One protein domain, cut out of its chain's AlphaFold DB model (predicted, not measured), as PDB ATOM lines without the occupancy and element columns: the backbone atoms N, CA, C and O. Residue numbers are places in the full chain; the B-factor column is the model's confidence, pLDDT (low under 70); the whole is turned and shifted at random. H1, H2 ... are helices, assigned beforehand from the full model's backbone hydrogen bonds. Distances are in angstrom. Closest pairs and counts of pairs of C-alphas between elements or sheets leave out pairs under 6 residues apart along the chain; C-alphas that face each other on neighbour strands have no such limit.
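Overview. This is residues 15 to 102 of the 141 residues of the protein "Hypothetical protein" of Haptolina ericina (UniProt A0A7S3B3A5). Two loosely joined lobes make a flat shape: one is a loop-rich lobe with the short helices H1 and H2, and the other holds the long H3, crossed steeply by H4, with little H5 at the far side of H4. The link of residues 46 to 56 joins the lobes, and the link after H3 folds back toward H4, with residues 71 to 77 sticking out. The printed part has 88 residues, with five named helices, H1 to H5 in order, and no named strand. Its class is all helix, though the named helices hold only 40 of the 88 residues. It is only just loose, close to compact, with a radius of gyration of the C-alphas of 14.9 A, and spans 42 by 37 by 19 A.

Arrangement. H1, residues 21 to 27, and H2, residues 42 to 45, are apart and touch no helix. H3, residues 57 to 72, touches H4, residues 84 to 92, with residues 59 to 64 alone; the closest C-alphas, of Ala 63 and Leu 90, are 4.9 A apart. Their lines stand at a steep tilt of 67 degrees, the same way. H4 touches H5, residues 99 to 102, closest at the C-alphas of Leu 91 and Thr 102, 6.2 A. Every O i to N i+4 pair is within hydrogen-bond range in H1, H3 and H4; H2 and H5 are too short for such a pair.

Along the chain. H1 begins at C-alpha 21 (231.802, 213.152, 186.519) and is 9.9 A long; H2 is 6.0 A. H3 runs 23.0 A from C-alpha 57 (252.579, 200.502, 191.941). H4 is 12.2 A and H5 5.0 A, ending at C-alpha 102 (248.579, 186.193, 182.144).

Size, cuts and confidence. The C-alphas farthest apart, of Ala 26 and Lys 96, are 41.9 A apart. The printed part has no cut. The links H1 to H2, H2 to H3 and H3 to H4 are long. Only residue 51 has a pLDDT under 70.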
ATOM      1  N   CYS A  15     244.797 211.110 177.029       81.12
ATOM      2  CA  CYS A  15     243.719 210.132 176.902       81.12
ATOM      3  C   CYS A  15     243.477 209.303 178.167       81.12
ATOM      4  O   CYS A  15     242.400 208.727 178.292       81.12
ATOM      5  N   ASP A  16     244.435 209.245 179.095       85.69
ATOM      6  CA  ASP A  16     244.277 208.476 180.329       85.69
ATOM      7  C   ASP A  16     243.460 209.253 181.371       85.69
ATOM      8  O   ASP A  16     243.001 208.663 182.348       85.69
ATOM      9  N   GLY A  17     243.265 210.565 181.177       91.00
ATOM     10  CA  GLY A  17     242.427 211.418 182.017       91.00
ATOM     11  C   GLY A  17     240.944 211.229 181.711       91.00
ATOM     12  O   GLY A  17     240.531 211.211 180.550       91.00
ATOM     13  N   ARG A  18     240.114 211.124 182.750       93.88
ATOM     14  CA  ARG A  18     238.660 211.143 182.574       93.88
ATOM     15  C   ARG A  18     238.142 212.576 182.534       93.88
ATOM     16  O   ARG A  18     238.721 213.489 183.114       93.88
ATOM     17  N   ARG A  19     236.994 212.755 181.886       95.19
ATOM     18  CA  ARG A  19     236.217 213.994 181.996       95.19
ATOM     19  C   ARG A  19     235.541 214.090 183.362       95.19
ATOM     20  O   ARG A  19     235.454 213.103 184.105       95.19
ATOM     21  N   ASP A  20     235.026 215.276 183.643       97.19
ATOM     22  CA  ASP A  20     234.239 215.555 184.835       97.19
ATOM     23  C   ASP A  20     233.069 214.579 184.973       97.19
ATOM     24  O   ASP A  20     232.425 214.173 183.995       97.19
ATOM     25  N   ARG A  21     232.799 214.178 186.213       97.75
ATOM     26  CA  ARG A  21     231.802 213.152 186.519       97.75
ATOM     27  C   ARG A  21     230.403 213.563 186.058       97.75
ATOM     28  O   ARG A  21     229.661 212.709 185.575       97.75
ATOM     29  N   SER A  22     230.034 214.838 186.166       97.94
ATOM     30  CA  SER A  22     228.747 215.358 185.686       97.94
ATOM     31  C   SER A  22     228.575 215.198 184.175       97.94
ATOM     32  O   SER A  22     227.499 214.801 183.730       97.94
ATOM     33  N   VAL A  23     229.642 215.413 183.399       98.31
ATOM     34  CA  VAL A  23     229.653 215.208 181.944       98.31
ATOM     35  C   VAL A  23     229.449 213.729 181.622       98.31
ATOM     36  O   VAL A  23     228.565 213.384 180.840       98.31
ATOM     37  N   LEU A  24     230.206 212.839 182.273       97.62
ATOM     38  CA  LEU A  24     230.068 211.394 182.064       97.62
ATOM     39  C   LEU A  24     228.677 210.884 182.463       97.62
ATOM     40  O   LEU A  24     228.081 210.090 181.742       97.62
ATOM     41  N   ARG A  25     228.124 211.367 183.578       97.81
ATOM     42  CA  ARG A  25     226.775 211.007 184.033       97.81
ATOM     43  C   ARG A  25     225.691 211.474 183.062       97.81
ATOM     44  O   ARG A  25     224.696 210.772 182.900       97.81
ATOM     45  N   ALA A  26     225.862 212.638 182.435       98.19
ATOM     46  CA  ALA A  26     224.927 213.137 181.431       98.19
ATOM     47  C   ALA A  26     224.958 212.294 180.144       98.19
ATOM     48  O   ALA A  26     223.908 212.016 179.571       98.19
ATOM     49  N   GLU A  27     226.142 211.859 179.708       98.19
ATOM     50  CA  GLU A  27     226.308 211.046 178.496       98.19
ATOM     51  C   GLU A  27     225.955 209.569 178.690       98.19
ATOM     52  O   GLU A  27     225.458 208.919 177.770       98.19
ATOM     53  N   PHE A  28     226.175 209.040 179.895       97.62
ATOM     54  CA  PHE A  28     225.928 207.643 180.244       97.62
ATOM     55  C   PHE A  28     224.941 207.540 181.416       97.62
ATOM     56  O   PHE A  28     225.297 207.037 182.483       97.62
ATOM     57  N   PRO A  29     223.674 207.963 181.241       97.31
ATOM     58  CA  PRO A  29     222.704 208.052 182.337       97.31
ATOM     59  C   PRO A  29     222.345 206.695 182.963       97.31
ATOM     60  O   PRO A  29     221.794 206.646 184.060       97.31
ATOM     61  N   HIS A  30     222.650 205.592 182.276       97.69
ATOM     62  CA  HIS A  30     222.421 204.224 182.752       97.69
ATOM     63  C   HIS A  30     223.590 203.654 183.569       97.69
ATOM     64  O   HIS A  30     223.484 202.550 184.101       97.69
ATOM     65  N   VAL A  31     224.713 204.372 183.651       97.69
ATOM     66  CA  VAL A  31     225.872 203.965 184.444       97.69
ATOM     67  C   VAL A  31     225.758 204.577 185.833       97.69
ATOM     68  O   VAL A  31     225.560 205.779 185.994       97.69
ATOM     69  N   ASP A  32     225.905 203.739 186.854       97.75
ATOM     70  CA  ASP A  32     226.018 204.210 188.228       97.75
ATOM     71  C   ASP A  32     227.428 204.765 188.493       97.75
ATOM     72  O   ASP A  32     228.400 204.010 188.455       97.75
ATOM     73  N   PHE A  33     227.518 206.071 188.758       97.69
ATOM     74  CA  PHE A  33     228.746 206.806 189.095       97.69
ATOM     75  C   PHE A  33     228.903 207.055 190.608       97.69
ATOM     76  O   PHE A  33     229.734 207.870 191.005       97.69
ATOM     77  N   SER A  34     228.094 206.414 191.458       96.06
ATOM     78  CA  SER A  34     228.108 206.624 192.914       96.06
ATOM     79  C   SER A  34     229.468 206.334 193.564       96.06
ATOM     80  O   SER A  34     229.827 206.995 194.536       96.06
ATOM     81  N   GLU A  35     230.259 205.426 192.987       96.06
ATOM     82  CA  GLU A  35     231.605 205.075 193.460       96.06
ATOM     83  C   GLU A  35     232.727 205.979 192.916       96.06
ATOM     84  O   GLU A  35     233.902 205.746 193.196       96.06
ATOM     85  N   ILE A  36     232.398 207.029 192.158       96.38
ATOM     86  CA  ILE A  36     233.358 208.059 191.737       96.38
ATOM     87  C   ILE A  36     233.096 209.302 192.595       96.38
ATOM     88  O   ILE A  36     232.151 210.046 192.321       96.38
ATOM     89  N   PRO A  37     233.880 209.542 193.665       92.56
ATOM     90  CA  PRO A  37     233.533 210.546 194.670       92.56
ATOM     91  C   PRO A  37     233.794 211.982 194.206       92.56
ATOM     92  O   PRO A  37     233.080 212.896 194.622       92.56
ATOM     93  N   THR A  38     234.794 212.194 193.348       96.25
ATOM     94  CA  THR A  38     235.239 213.528 192.932       96.25
ATOM     95  C   THR A  38     234.625 213.942 191.603       96.25
ATOM     96  O   THR A  38     234.408 213.116 190.715       96.25
ATOM     97  N   GLU A  39     234.363 215.238 191.450       97.12
ATOM     98  CA  GLU A  39     233.897 215.784 190.176       97.12
ATOM     99  C   GLU A  39     235.015 215.727 189.132       97.12
ATOM    100  O   GLU A  39     234.896 215.010 188.138       97.12
ATOM    101  N   GLU A  40     236.136 216.376 189.438       96.75
ATOM    102  CA  GLU A  40     237.372 216.333 188.660       96.75
ATOM    103  C   GLU A  40     238.116 215.006 188.851       96.75
ATOM    104  O   GLU A  40     237.910 214.265 189.821       96.75
ATOM    105  N   ASP A  41     239.021 214.717 187.924       95.00
ATOM    106  CA  ASP A  41     239.859 213.528 187.939       95.00
ATOM    107  C   ASP A  41     241.021 213.640 188.944       95.00
ATOM    108  O   ASP A  41     242.123 214.076 188.614       95.00
ATOM    109  N   ALA A  42     240.785 213.211 190.186       92.44
ATOM    110  CA  ALA A  42     241.801 213.251 191.238       92.44
ATOM    111  C   ALA A  42     243.014 212.349 190.940       92.44
ATOM    112  O   ALA A  42     244.147 212.708 191.268       92.44
ATOM    113  N   LEU A  43     242.798 211.195 190.295       90.81
ATOM    114  CA  LEU A  43     243.887 210.274 189.966       90.81
ATOM    115  C   LEU A  43     244.759 210.790 188.815       90.81
ATOM    116  O   LEU A  43     245.916 210.390 188.708       90.81
ATOM    117  N   TRP A  44     244.265 211.727 187.998       90.25
ATOM    118  CA  TRP A  44     245.074 212.394 186.974       90.25
ATOM    119  C   TRP A  44     246.307 213.086 187.549       90.25
ATOM    120  O   TRP A  44     247.312 213.221 186.856       90.25
ATOM    121  N   LEU A  45     246.271 213.531 188.805       86.38
ATOM    122  CA  LEU A  45     247.425 214.147 189.465       86.38
ATOM    123  C   LEU A  45     248.449 213.114 189.970       86.38
ATOM    124  O   LEU A  45     249.562 213.490 190.327       86.38
ATOM    125  N   MET A  46     248.103 211.824 189.958       85.25
ATOM    126  CA  MET A  46     248.911 210.701 190.444       85.25
ATOM    127  C   MET A  46     249.464 209.857 189.283       85.25
ATOM    128  O   MET A  46     249.328 208.635 189.269       85.25
ATOM    129  N   LYS A  47     250.047 210.512 188.271       86.38
ATOM    130  CA  LYS A  47     250.556 209.830 187.071       86.38
ATOM    131  C   LYS A  47     251.734 208.910 187.386       86.38
ATOM    132  O   LYS A  47     252.639 209.271 188.135       86.38
ATOM    133  N   GLU A  48     251.755 207.756 186.731       84.38
ATOM    134  CA  GLU A  48     252.823 206.764 186.792       84.38
ATOM    135  C   GLU A  48     253.607 206.780 185.471       84.38
ATOM    136  O   GLU A  48     253.292 206.063 184.520       84.38
ATOM    137  N   ASP A  49     254.639 207.625 185.406       74.31
ATOM    138  CA  ASP A  49     255.464 207.846 184.201       74.31
ATOM    139  C   ASP A  49     256.697 206.928 184.114       74.31
ATOM    140  O   ASP A  49     257.627 207.177 183.341       74.31
ATOM    141  N   LEU A  50     256.727 205.860 184.917       73.00
ATOM    142  CA  LEU A  50     257.819 204.891 184.891       73.00
ATOM    143  C   LEU A  50     257.864 204.146 183.543       73.00
ATOM    144  O   LEU A  50     256.818 203.848 182.962       73.00
ATOM    145  N   PRO A  51     259.070 203.810 183.045       64.56
ATOM    146  CA  PRO A  51     259.253 203.245 181.707       64.56
ATOM    147  C   PRO A  51     258.711 201.818 181.551       64.56
ATOM    148  O   PRO A  51     258.578 201.350 180.425       64.56
ATOM    149  N   ASP A  52     258.419 201.128 182.656       78.06
ATOM    150  CA  ASP A  52     257.891 199.765 182.663       78.06
ATOM    151  C   ASP A  52     256.441 199.741 183.166       78.06
ATOM    152  O   ASP A  52     256.163 200.025 184.334       78.06
ATOM    153  N   ASP A  53     255.521 199.341 182.292       75.00
ATOM    154  CA  ASP A  53     254.096 199.135 182.577       75.00
ATOM    155  C   ASP A  53     253.866 198.225 183.787       75.00
ATOM    156  O   ASP A  53     252.930 198.430 184.564       75.00
ATOM    157  N   LEU A  54     254.757 197.256 184.003       76.81
ATOM    158  CA  LEU A  54     254.681 196.297 185.098       76.81
ATOM    159  C   LEU A  54     255.253 196.818 186.423       76.81
ATOM    160  O   LEU A  54     255.101 196.130 187.438       76.81
ATOM    161  N   SER A  55     255.844 198.014 186.431       79.00
ATOM    162  CA  SER A  55     256.360 198.698 187.626       79.00
ATOM    163  C   SER A  55     255.368 199.686 188.257       79.00
ATOM    164  O   SER A  55     255.661 200.239 189.314       79.00
ATOM    165  N   ALA A  56     254.197 199.888 187.641       83.50
ATOM    166  CA  ALA A  56     253.150 200.789 188.127       83.50
ATOM    167  C   ALA A  56     252.544 200.299 189.462       83.50
ATOM    168  O   ALA A  56     251.686 199.409 189.485       83.50
ATOM    169  N   THR A  57     253.014 200.853 190.582       87.06
ATOM    170  CA  THR A  57     252.579 200.502 191.941       87.06
ATOM    171  C   THR A  57     251.126 200.883 192.197       87.06
ATOM    172  O   THR A  57     250.397 200.100 192.798       87.06
ATOM    173  N   GLY A  58     250.672 202.024 191.677       90.56
ATOM    174  CA  GLY A  58     249.288 202.475 191.793       90.56
ATOM    175  C   GLY A  58     248.315 201.508 191.118       90.56
ATOM    176  O   GLY A  58     247.277 201.180 191.693       90.56
ATOM    177  N   CYS A  59     248.653 200.984 189.935       91.31
ATOM    178  CA  CYS A  59     247.880 199.907 189.305       91.31
ATOM    179  C   CYS A  59     247.789 198.658 190.184       91.31
ATOM    180  O   CYS A  59     246.703 198.103 190.347       91.31
ATOM    181  N   PHE A  60     248.913 198.213 190.748       92.50
ATOM    182  CA  PHE A  60     248.950 197.017 191.588       92.50
ATOM    183  C   PHE A  60     248.124 197.184 192.875       92.50
ATOM    184  O   PHE A  60     247.357 196.292 193.241       92.50
ATOM    185  N   GLU A  61     248.219 198.343 193.531       94.50
ATOM    186  CA  GLU A  61     247.437 198.677 194.726       94.50
ATOM    187  C   GLU A  61     245.935 198.738 194.429       94.50
ATOM    188  O   GLU A  61     245.139 198.110 195.135       94.50
ATOM    189  N   ARG A  62     245.536 199.422 193.345       95.81
ATOM    190  CA  ARG A  62     244.131 199.471 192.911       95.81
ATOM    191  C   ARG A  62     243.602 198.093 192.533       95.81
ATOM    192  O   ARG A  62     242.463 197.780 192.855       95.81
ATOM    193  N   ALA A  63     244.419 197.246 191.912       96.69
ATOM    194  CA  ALA A  63     244.034 195.877 191.601       96.69
ATOM    195  C   ALA A  63     243.776 195.041 192.866       96.69
ATOM    196  O   ALA A  63     242.796 194.295 192.924       96.69
ATOM    197  N   ALA A  64     244.615 195.181 193.898       96.50
ATOM    198  CA  ALA A  64     244.401 194.512 195.180       96.50
ATOM    199  C   ALA A  64     243.123 195.009 195.878       96.50
ATOM    200  O   ALA A  64     242.365 194.207 196.428       96.50
ATOM    201  N   GLU A  65     242.853 196.315 195.820       97.62
ATOM    202  CA  GLU A  65     241.621 196.897 196.353       97.62
ATOM    203  C   GLU A  65     240.384 196.461 195.560       97.62
ATOM    204  O   GLU A  65     239.382 196.071 196.155       97.62
ATOM    205  N   LEU A  66     240.469 196.406 194.226       97.50
ATOM    206  CA  LEU A  66     239.405 195.873 193.376       97.50
ATOM    207  C   LEU A  66     239.068 194.431 193.762       97.50
ATOM    208  O   LEU A  66     237.897 194.075 193.815       97.50
ATOM    209  N   MET A  67     240.065 193.598 194.070       96.00
ATOM    210  CA  MET A  67     239.814 192.226 194.512       96.00
ATOM    211  C   MET A  67     239.069 192.155 195.848       96.00
ATOM    212  O   MET A  67     238.183 191.312 195.997       96.00
ATOM    213  N   ARG A  68     239.391 193.037 196.804       95.50
ATOM    214  CA  ARG A  68     238.633 193.156 198.060       95.50
ATOM    215  C   ARG A  68     237.199 193.602 197.798       95.50
ATOM    216  O   ARG A  68     236.272 192.992 198.324       95.50
ATOM    217  N   TRP A  69     237.024 194.603 196.939       96.12
ATOM    218  CA  TRP A  69     235.713 195.095 196.528       96.12
ATOM    219  C   TRP A  69     234.880 193.989 195.863       96.12
ATOM    220  O   TRP A  69     233.763 193.729 196.296       96.12
ATOM    221  N   LEU A  70     235.449 193.259 194.894       95.75
ATOM    222  CA  LEU A  70     234.801 192.129 194.213       95.75
ATOM    223  C   LEU A  70     234.412 191.017 195.189       95.75
ATOM    224  O   LEU A  70     233.345 190.430 195.049       95.75
ATOM    225  N   HIS A  71     235.258 190.726 196.180       93.00
ATOM    226  CA  HIS A  71     234.967 189.711 197.190       93.00
ATOM    227  C   HIS A  71     233.790 190.092 198.101       93.00
ATOM    228  O   HIS A  71     233.077 189.207 198.569       93.00
ATOM    229  N   ALA A  72     233.581 191.387 198.341       93.44
ATOM    230  CA  ALA A  72     232.495 191.901 199.172       93.44
ATOM    231  C   ALA A  72     231.150 192.032 198.429       93.44
ATOM    232  O   ALA A  72     230.132 192.320 199.061       93.44
ATOM    233  N   ARG A  73     231.128 191.851 197.102       94.88
ATOM    234  CA  ARG A  73     229.909 191.929 196.288       94.88
ATOM    235  C   ARG A  73     228.988 190.732 196.525       94.88
ATOM    236  O   ARG A  73     229.435 189.605 196.718       94.88
ATOM    237  N   GLU A  74     227.684 190.983 196.460       95.06
ATOM    238  CA  GLU A  74     226.657 189.937 196.542       95.06
ATOM    239  C   GLU A  74     226.412 189.234 195.195       95.06
ATOM    240  O   GLU A  74     225.875 188.123 195.151       95.06
ATOM    241  N   GLU A  75     226.809 189.857 194.079       96.19
ATOM    242  CA  GLU A  75     226.639 189.292 192.746       96.19
ATOM    243  C   GLU A  75     227.503 188.054 192.514       96.19
ATOM    244  O   GLU A  75     228.694 188.008 192.811       96.19
ATOM    245  N   ARG A  76     226.901 187.052 191.867       94.44
ATOM    246  CA  ARG A  76     227.580 185.795 191.515       94.44
ATOM    247  C   ARG A  76     228.413 185.882 190.240       94.44
ATOM    248  O   ARG A  76     229.376 185.137 190.085       94.44
ATOM    249  N   HIS A  77     228.017 186.750 189.314       96.94
ATOM    250  CA  HIS A  77     228.668 186.922 188.020       96.94
ATOM    251  C   HIS A  77     228.925 188.406 187.801       96.94
ATOM    252  O   HIS A  77     227.986 189.190 187.680       96.94
ATOM    253  N   ILE A  78     230.202 188.778 187.753       97.31
ATOM    254  CA  ILE A  78     230.640 190.161 187.588       97.31
ATOM    255  C   ILE A  78     231.538 190.222 186.358       97.31
ATOM    256  O   ILE A  78     232.504 189.467 186.248       97.31
ATOM    257  N   ALA A  79     231.218 191.127 185.437       97.69
ATOM    258  CA  ALA A  79     232.097 191.473 184.333       97.69
ATOM    259  C   ALA A  79     232.945 192.685 184.734       97.69
ATOM    260  O   ALA A  79     232.409 193.757 185.013       97.69
ATOM    261  N   VAL A  80     234.266 192.514 184.750       97.38
ATOM    262  CA  VAL A  80     235.217 193.620 184.909       97.38
ATOM    263  C   VAL A  80     235.662 194.054 183.519       97.38
ATOM    264  O   VAL A  80     236.283 193.276 182.798       97.38
ATOM    265  N   VAL A  81     235.339 195.291 183.143       97.25
ATOM    266  CA  VAL A  81     235.774 195.902 181.879       97.25
ATOM    267  C   VAL A  81     236.904 196.870 182.191       97.25
ATOM    268  O   VAL A  81     236.719 197.815 182.953       97.25
ATOM    269  N   SER A  82     238.085 196.603 181.644       96.12
ATOM    270  CA  SER A  82     239.289 197.399 181.877       96.12
ATOM    271  C   SER A  82     240.268 197.228 180.710       96.12
ATOM    272  O   SER A  82     239.942 196.616 179.692       96.12
ATOM    273  N   HIS A  83     241.464 197.780 180.853       93.94
ATOM    274  CA  HIS A  83     242.526 197.749 179.864       93.94
ATOM    275  C   HIS A  83     243.641 196.770 180.259       93.94
ATOM    276  O   HIS A  83     243.712 196.269 181.383       93.94
ATOM    277  N   TRP A  84     244.499 196.444 179.295       92.69
ATOM    278  CA  TRP A  84     245.401 195.304 179.401       92.69
ATOM    279  C   TRP A  84     246.504 195.479 180.456       92.69
ATOM    280  O   TRP A  84     246.886 194.468 181.052       92.69
ATOM    281  N   VAL A  85     247.007 196.696 180.729       92.38
ATOM    282  CA  VAL A  85     248.061 196.881 181.747       92.38
ATOM    283  C   VAL A  85     247.467 196.650 183.132       92.38
ATOM    284  O   VAL A  85     247.981 195.822 183.886       92.38
ATOM    285  N   PHE A  86     246.337 197.284 183.445       95.25
ATOM    286  CA  PHE A  86     245.615 197.043 184.693       95.25
ATOM    287  C   PHE A  86     245.238 195.568 184.874       95.25
ATOM    288  O   PHE A  86     245.528 194.985 185.918       95.25
ATOM    289  N   LEU A  87     244.656 194.927 183.853       96.00
ATOM    290  CA  LEU A  87     244.312 193.502 183.922       96.00
ATOM    291  C   LEU A  87     245.553 192.624 184.148       96.00
ATOM    292  O   LEU A  87     245.481 191.633 184.872       96.00
ATOM    293  N   SER A  88     246.710 193.001 183.600       93.81
ATOM    294  CA  SER A  88     247.972 192.300 183.862       93.81
ATOM    295  C   SER A  88     248.385 192.406 185.334       93.81
ATOM    296  O   SER A  88     248.785 191.403 185.926       93.81
ATOM    297  N   HIS A  89     248.247 193.579 185.960       94.44
ATOM    298  CA  HIS A  89     248.482 193.756 187.403       94.44
ATOM    299  C   HIS A  89     247.486 192.969 188.256       94.44
ATOM    300  O   HIS A  89     247.900 192.283 189.191       94.44
ATOM    301  N   LEU A  90     246.203 192.979 187.889       96.06
ATOM    302  CA  LEU A  90     245.157 192.202 188.556       96.06
ATOM    303  C   LEU A  90     245.465 190.706 188.562       96.06
ATOM    304  O   LEU A  90     245.412 190.062 189.607       96.06
ATOM    305  N   LEU A  91     245.844 190.143 187.414       95.31
ATOM    306  CA  LEU A  91     246.155 188.718 187.319       95.31
ATOM    307  C   LEU A  91     247.467 188.348 188.030       95.31
ATOM    308  O   LEU A  91     247.601 187.226 188.519       95.31
ATOM    309  N   ARG A  92     248.419 189.280 188.164       92.31
ATOM    310  CA  ARG A  92     249.671 189.059 188.915       92.31
ATOM    311  C   ARG A  92     249.467 188.880 190.419       92.31
ATOM    312  O   ARG A  92     250.344 188.309 191.062       92.31
ATOM    313  N   LEU A  93     248.318 189.279 190.968       93.50
ATOM    314  CA  LEU A  93     247.942 188.958 192.351       93.50
ATOM    315  C   LEU A  93     247.820 187.444 192.591       93.50
ATOM    316  O   LEU A  93     247.870 186.988 193.733       93.50
ATOM    317  N   PHE A  94     247.683 186.651 191.524       92.50
ATOM    318  CA  PHE A  94     247.453 185.215 191.585       92.50
ATOM    319  C   PHE A  94     248.663 184.438 191.041       92.50
ATOM    320  O   PHE A  94     248.677 184.045 189.873       92.50
ATOM    321  N   PRO A  95     249.667 184.114 191.879       88.75
ATOM    322  CA  PRO A  95     250.924 183.493 191.435       88.75
ATOM    323  C   PRO A  95     250.764 182.086 190.832       88.75
ATOM    324  O   PRO A  95     251.714 181.531 190.290       88.75
ATOM    325  N   LYS A  96     249.574 181.484 190.942       89.56
ATOM    326  CA  LYS A  96     249.255 180.161 190.385       89.56
ATOM    327  C   LYS A  96     248.729 180.211 188.955       89.56
ATOM    328  O   LYS A  96     248.590 179.159 188.335       89.56
ATOM    329  N   LEU A  97     248.406 181.397 188.444       92.88
ATOM    330  CA  LEU A  97     247.996 181.550 187.058       92.88
ATOM    331  C   LEU A  97     249.171 181.228 186.129       92.88
ATOM    332  O   LEU A  97     250.299 181.670 186.330       92.88
ATOM    333  N   THR A  98     248.898 180.425 185.104       94.06
ATOM    334  CA  THR A  98     249.899 180.086 184.082       94.06
ATOM    335  C   THR A  98     250.149 181.271 183.148       94.06
ATOM    336  O   THR A  98     249.336 182.190 183.064       94.06
ATOM    337  N   LYS A  99     251.234 181.206 182.365       91.38
ATOM    338  CA  LYS A  99     251.542 182.208 181.328       91.38
ATOM    339  C   LYS A  99     250.407 182.415 180.321       91.38
ATOM    340  O   LYS A  99     250.249 183.512 179.809       91.38
ATOM    341  N   GLU A 100     249.610 181.382 180.060       92.38
ATOM    342  CA  GLU A 100     248.458 181.487 179.159       92.38
ATOM    343  C   GLU A 100     247.358 182.380 179.745       92.38
ATOM    344  O   GLU A 100     246.743 183.163 179.028       92.38
ATOM    345  N   HIS A 101     247.154 182.323 181.063       93.00
ATOM    346  CA  HIS A 101     246.192 183.184 181.744       93.00
ATOM    347  C   HIS A 101     246.671 184.631 181.827       93.00
ATOM    348  O   HIS A 101     245.831 185.523 181.853       93.00
ATOM    349  N   THR A 102     247.983 184.866 181.906       92.94
ATOM    350  CA  THR A 102     248.579 186.193 182.144       92.94
ATOM    351  C   THR A 102     249.157 186.846 180.892       92.94
ATOM    352  O   THR A 102     249.693 187.949 180.977       92.94
TER     353      THR A 102